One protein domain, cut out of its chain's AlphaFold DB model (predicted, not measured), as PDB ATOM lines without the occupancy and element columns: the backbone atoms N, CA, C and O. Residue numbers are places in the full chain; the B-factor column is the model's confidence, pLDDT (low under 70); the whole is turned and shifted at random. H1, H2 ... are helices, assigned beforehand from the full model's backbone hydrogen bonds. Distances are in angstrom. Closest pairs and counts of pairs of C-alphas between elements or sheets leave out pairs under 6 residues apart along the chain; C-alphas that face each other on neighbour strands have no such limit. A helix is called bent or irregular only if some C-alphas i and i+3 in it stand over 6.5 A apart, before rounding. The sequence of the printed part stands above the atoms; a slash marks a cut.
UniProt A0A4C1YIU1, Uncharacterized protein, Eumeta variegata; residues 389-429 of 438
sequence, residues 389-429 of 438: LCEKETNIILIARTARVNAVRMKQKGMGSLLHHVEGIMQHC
ATOM      1  N   LEU A 389       1.779  31.718  -7.845       38.97
ATOM      2  CA  LEU A 389       1.251  31.044  -6.654       38.97
ATOM      3  C   LEU A 389       1.346  31.948  -5.420       38.97
ATOM      4  O   LEU A 389       0.396  32.003  -4.640       38.97
ATOM      5  N   CYS A 390       2.412  32.747  -5.319       39.03
ATOM      6  CA  CYS A 390       2.610  33.690  -4.219       39.03
ATOM      7  C   CYS A 390       1.505  34.768  -4.163       39.03
ATOM      8  O   CYS A 390       1.019  35.121  -3.086       39.03
ATOM      9  N   GLU A 391       1.011  35.227  -5.320       38.94
ATOM     10  CA  GLU A 391      -0.095  36.197  -5.402       38.94
ATOM     11  C   GLU A 391      -1.455  35.591  -4.997       38.94
ATOM     12  O   GLU A 391      -2.312  36.249  -4.404       38.94
ATOM     13  N   LYS A 392      -1.671  34.295  -5.253       43.78
ATOM     14  CA  LYS A 392      -2.900  33.605  -4.827       43.78
ATOM     15  C   LYS A 392      -2.890  33.298  -3.332       43.78
ATOM     16  O   LYS A 392      -3.914  33.470  -2.673       43.78
ATOM     17  N   GLU A 393      -1.744  32.906  -2.786       53.94
ATOM     18  CA  GLU A 393      -1.587  32.646  -1.352       53.94
ATOM     19  C   GLU A 393      -1.703  33.929  -0.518       53.94
ATOM     20  O   GLU A 393      -2.389  33.941   0.507       53.94
ATOM     21  N   THR A 394      -1.139  35.046  -0.986       56.03
ATOM     22  CA  THR A 394      -1.285  36.352  -0.316       56.03
ATOM     23  C   THR A 394      -2.734  36.840  -0.288       56.03
ATOM     24  O   THR A 394      -3.188  37.336   0.747       56.03
ATOM     25  N   ASN A 395      -3.503  36.622  -1.359       52.28
ATOM     26  CA  ASN A 395      -4.930  36.951  -1.391       52.28
ATOM     27  C   ASN A 395      -5.760  36.103  -0.411       52.28
ATOM     28  O   ASN A 395      -6.648  36.629   0.262       52.28
ATOM     29  N   ILE A 396      -5.445  34.813  -0.258       62.53
ATOM     30  CA  ILE A 396      -6.123  33.931   0.709       62.53
ATOM     31  C   ILE A 396      -5.814  34.363   2.151       62.53
ATOM     32  O   ILE A 396      -6.723  34.449   2.980       62.53
ATOM     33  N   ILE A 397      -4.557  34.713   2.446       70.56
ATOM     34  CA  ILE A 397      -4.150  35.225   3.766       70.56
ATOM     35  C   ILE A 397      -4.849  36.555   4.077       70.56
ATOM     36  O   ILE A 397      -5.278  36.775   5.214       70.56
ATOM     37  N   LEU A 398      -5.001  37.437   3.085       62.47
ATOM     38  CA  LEU A 398      -5.696  38.714   3.248       62.47
ATOM     39  C   LEU A 398      -7.188  38.507   3.546       62.47
ATOM     40  O   LEU A 398      -7.707  39.095   4.494       62.47
ATOM     41  N   ILE A 399      -7.859  37.616   2.809       72.94
ATOM     42  CA  ILE A 399      -9.270  37.268   3.038       72.94
ATOM     43  C   ILE A 399      -9.462  36.670   4.438       72.94
ATOM     44  O   ILE A 399     -10.365  37.089   5.164       72.94
ATOM     45  N   ALA A 400      -8.582  35.758   4.864       66.31
ATOM     46  CA  ALA A 400      -8.639  35.151   6.194       66.31
ATOM     47  C   ALA A 400      -8.420  36.180   7.322       66.31
ATOM     48  O   ALA A 400      -9.121  36.161   8.337       66.31
ATOM     49  N   ARG A 401      -7.491  37.130   7.140       71.94
ATOM     50  CA  ARG A 401      -7.265  38.230   8.095       71.94
ATOM     51  C   ARG A 401      -8.472  39.160   8.184       71.94
ATOM     52  O   ARG A 401      -8.896  39.488   9.292       71.94
ATOM     53  N   THR A 402      -9.059  39.540   7.053       74.06
ATOM     54  CA  THR A 402     -10.244  40.406   7.018       74.06
ATOM     55  C   THR A 402     -11.464  39.714   7.629       74.06
ATOM     56  O   THR A 402     -12.188  40.332   8.411       74.06
ATOM     57  N   ALA A 403     -11.654  38.416   7.371       74.31
ATOM     58  CA  ALA A 403     -12.700  37.618   8.009       74.31
ATOM     59  C   ALA A 403     -12.531  37.574   9.538       74.31
ATOM     60  O   ALA A 403     -13.497  37.801  10.267       74.31
ATOM     61  N   ARG A 404     -11.300  37.393  10.037       74.81
ATOM     62  CA  ARG A 404     -11.000  37.394  11.479       74.81
ATOM     63  C   ARG A 404     -11.275  38.747  12.140       74.81
ATOM     64  O   ARG A 404     -11.882  38.788  13.207       74.81
ATOM     65  N   VAL A 405     -10.867  39.855  11.518       84.19
ATOM     66  CA  VAL A 405     -11.136  41.211  12.035       84.19
ATOM     67  C   VAL A 405     -12.641  41.484  12.094       84.19
ATOM     68  O   VAL A 405     -13.137  42.036  13.078       84.19
ATOM     69  N   ASN A 406     -13.384  41.053  11.076       80.12
ATOM     70  CA  ASN A 406     -14.833  41.215  11.039       80.12
ATOM     71  C   ASN A 406     -15.545  40.335  12.074       80.12
ATOM     72  O   ASN A 406     -16.464  40.821  12.727       80.12
ATOM     73  N   ALA A 407     -15.085  39.103  12.302       78.50
ATOM     74  CA  ALA A 407     -15.613  38.231  13.351       78.50
ATOM     75  C   ALA A 407     -15.415  38.830  14.756       78.50
ATOM     76  O   ALA A 407     -16.351  38.861  15.556       78.50
ATOM     77  N   VAL A 408     -14.235  39.399  15.040       85.25
ATOM     78  CA  VAL A 408     -13.964  40.098  16.312       85.25
ATOM     79  C   VAL A 408     -14.873  41.319  16.477       85.25
ATOM     80  O   VAL A 408     -15.466  41.502  17.539       85.25
ATOM     81  N   ARG A 409     -15.057  42.121  15.420       78.44
ATOM     82  CA  ARG A 409     -15.969  43.278  15.438       78.44
ATOM     83  C   ARG A 409     -17.433  42.877  15.628       78.44
ATOM     84  O   ARG A 409     -18.154  43.569  16.339       78.44
ATOM     85  N   MET A 410     -17.884  41.782  15.016       81.81
ATOM     86  CA  MET A 410     -19.247  41.269  15.207       81.81
ATOM     87  C   MET A 410     -19.457  40.755  16.635       81.81
ATOM     88  O   MET A 410     -20.496  41.035  17.233       81.81
ATOM     89  N   LYS A 411     -18.448  40.098  17.221       87.12
ATOM     90  CA  LYS A 411     -18.481  39.657  18.622       87.12
ATOM     91  C   LYS A 411     -18.534  40.839  19.598       87.12
ATOM     92  O   LYS A 411     -19.351  40.825  20.512       87.12
ATOM     93  N   GLN A 412     -17.747  41.892  19.364       83.94
ATOM     94  CA  GLN A 412     -17.775  43.124  20.172       83.94
ATOM     95  C   GLN A 412     -19.112  43.877  20.091       83.94
ATOM     96  O   GLN A 412     -19.477  44.578  21.027       83.94
ATOM     97  N   LYS A 413     -19.863  43.718  18.996       90.38
ATOM     98  CA  LYS A 413     -21.189  44.330  18.803       90.38
ATOM     99  C   LYS A 413     -22.354  43.474  19.319       90.38
ATOM    100  O   LYS A 413     -23.501  43.780  19.009       90.38
ATOM    101  N   GLY A 414     -22.087  42.385  20.046       91.00
ATOM    102  CA  GLY A 414     -23.135  41.492  20.558       91.00
ATOM    103  C   GLY A 414     -23.842  40.662  19.477       91.00
ATOM    104  O   GLY A 414     -24.884  40.072  19.739       91.00
ATOM    105  N   MET A 415     -23.284  40.565  18.263       91.12
ATOM    106  CA  MET A 415     -23.885  39.839  17.133       91.12
ATOM    107  C   MET A 415     -23.491  38.348  17.107       91.12
ATOM    108  O   MET A 415     -23.269  37.773  16.041       91.12
ATOM    109  N   GLY A 416     -23.374  37.714  18.279       89.69
ATOM    110  CA  GLY A 416     -22.893  36.330  18.410       89.69
ATOM    111  C   GLY A 416     -23.756  35.297  17.674       89.69
ATOM    112  O   GLY A 416     -23.226  34.358  17.087       89.69
ATOM    113  N   SER A 417     -25.073  35.510  17.615       80.12
ATOM    114  CA  SER A 417     -26.007  34.630  16.894       80.12
ATOM    115  C   SER A 417     -25.812  34.659  15.375       80.12
ATOM    116  O   SER A 417     -25.933  33.628  14.715       80.12
ATOM    117  N   LEU A 418     -25.453  35.818  14.814       78.56
ATOM    118  CA  LEU A 418     -25.170  35.955  13.385       78.56
ATOM    119  C   LEU A 418     -23.852  35.264  13.015       78.56
ATOM    120  O   LEU A 418     -23.762  34.649  11.956       78.56
ATOM    121  N   LEU A 419     -22.853  35.326  13.901       87.06
ATOM    122  CA  LEU A 419     -21.569  34.655  13.702       87.06
ATOM    123  C   LEU A 419     -21.745  33.128  13.631       87.06
ATOM    124  O   LEU A 419     -21.267  32.516  12.680       87.06
ATOM    125  N   HIS A 420     -22.524  32.542  14.547       81.50
ATOM    126  CA  HIS A 420     -22.860  31.113  14.510       81.50
ATOM    127  C   HIS A 420     -23.614  30.705  13.240       81.50
ATOM    128  O   HIS A 420     -23.383  29.627  12.697       81.50
ATOM    129  N   HIS A 421     -24.491  31.570  12.725       80.31
ATOM    130  CA  HIS A 421     -25.211  31.293  11.484       80.31
ATOM    131  C   HIS A 421     -24.279  31.300  10.261       80.31
ATOM    132  O   HIS A 421     -24.382  30.435   9.394       80.31
ATOM    133  N   VAL A 422     -23.328  32.239  10.207       76.31
ATOM    134  CA  VAL A 422     -22.315  32.306   9.142       76.31
ATOM    135  C   VAL A 422     -21.365  31.106   9.207       76.31
ATOM    136  O   VAL A 422     -21.069  30.513   8.171       76.31
ATOM    137  N   GLU A 423     -20.936  30.703  10.404       78.38
ATOM    138  CA  GLU A 423     -20.127  29.493  10.607       78.38
ATOM    139  C   GLU A 423     -20.869  28.228  10.153       78.38
ATOM    140  O   GLU A 423     -20.298  27.419   9.420       78.38
ATOM    141  N   GLY A 424     -22.158  28.100  10.488       78.00
ATOM    142  CA  GLY A 424     -22.998  26.986  10.045       78.00
ATOM    143  C   GLY A 424     -23.168  26.923   8.523       78.00
ATOM    144  O   GLY A 424     -23.085  25.844   7.937       78.00
ATOM    145  N   ILE A 425     -23.326  28.070   7.852       68.75
ATOM    146  CA  ILE A 425     -23.399  28.134   6.382       68.75
ATOM    147  C   ILE A 425     -22.070  27.699   5.752       68.75
ATOM    148  O   ILE A 425     -22.072  26.925   4.795       68.75
ATOM    149  N   MET A 426     -20.932  28.147   6.293       61.06
ATOM    150  CA  MET A 426     -19.622  27.734   5.781       61.06
ATOM    151  C   MET A 426     -19.380  26.232   5.970       61.06
ATOM    152  O   MET A 426     -18.923  25.575   5.037       61.06
ATOM    153  N   GLN A 427     -19.742  25.673   7.128       64.88
ATOM    154  CA  GLN A 427     -19.645  24.232   7.381       64.88
ATOM    155  C   GLN A 427     -20.551  23.427   6.441       64.88
ATOM    156  O   GLN A 427     -20.100  22.459   5.831       64.88
ATOM    157  N   HIS A 428     -21.794  23.865   6.232       55.75
ATOM    158  CA  HIS A 428     -22.731  23.199   5.329       55.75
ATOM    159  C   HIS A 428     -22.258  23.231   3.864       55.75
ATOM    160  O   HIS A 428     -22.385  22.240   3.140       55.75
ATOM    161  N   CYS A 429     -21.670  24.345   3.416       42.44
ATOM    162  CA  CYS A 429     -21.078  24.460   2.082       42.44
ATOM    163  C   CYS A 429     -19.840  23.570   1.891       42.44
ATOM    164  O   CYS A 429     -19.584  23.140   0.769       42.44
TER     165      CYS A 429
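Overview. This is residues 389 to 429 of the 438 residues of an uncharacterized protein of Eumeta variegata (UniProt A0A4C1YIU1). Two helices make a lopsided V: the long helix H1 is one arm, the shorter H2 folds back from its end as the other, and the arms meet only near the turn of residues 413 to 415. The free ends of both arms stick out, residues 389 to 405 of H1 and 423 to 429 of H2, with open space between them. The printed part has 41 residues with two named helices, H1 then H2, and no named strand; its class is all helix. It is loose, with a radius of gyration of the C-alphas of 12.5 A, and only just flat, spanning 37 by 24 by 6 A.

Arrangement. H1, residues 389 to 412, is the longest helix. H2, residues 416 to 429, touches it, with 4 pairs of C-alphas within 8 A. The closest C-alphas of the two are those of Met 410 and Gly 416, 6.9 A apart. H1 touches H2 with residues 407 to 411 alone, and H2 touches H1 with residues 416 to 419 alone. The helices run opposite ways at a shallow tilt of 34 degrees, only just short of steep, and form a helical hairpin. Their centres are 16.3 A apart. In H1 and H2 every O i to N i+4 pair is within hydrogen-bond range.

Along the chain. H1 has 24 residues and measures 35.0 A from C-alpha 389 at (1.251, 31.044, -6.654) to C-alpha 412 at (-17.775, 43.124, 20.172). H2 has 14 residues and measures 20.3 A from its first to its last C-alpha, ending at C-alpha 429 at (-21.078, 24.460, 2.082). Neither helix is bent.

Size, cuts and confidence. The two C-alphas farthest apart are those of Leu 389 and Gly 414, at 38.0 A. The first and last printed C-alphas, those of Leu 389 and Cys 429, are 24.9 A apart. The printed part has no cut, and the link from H1 to H2 is tight. The mean pLDDT of the printed part is 70.9; it is under 70 at residues 389 to 396, 398, 400 and 425 to 429.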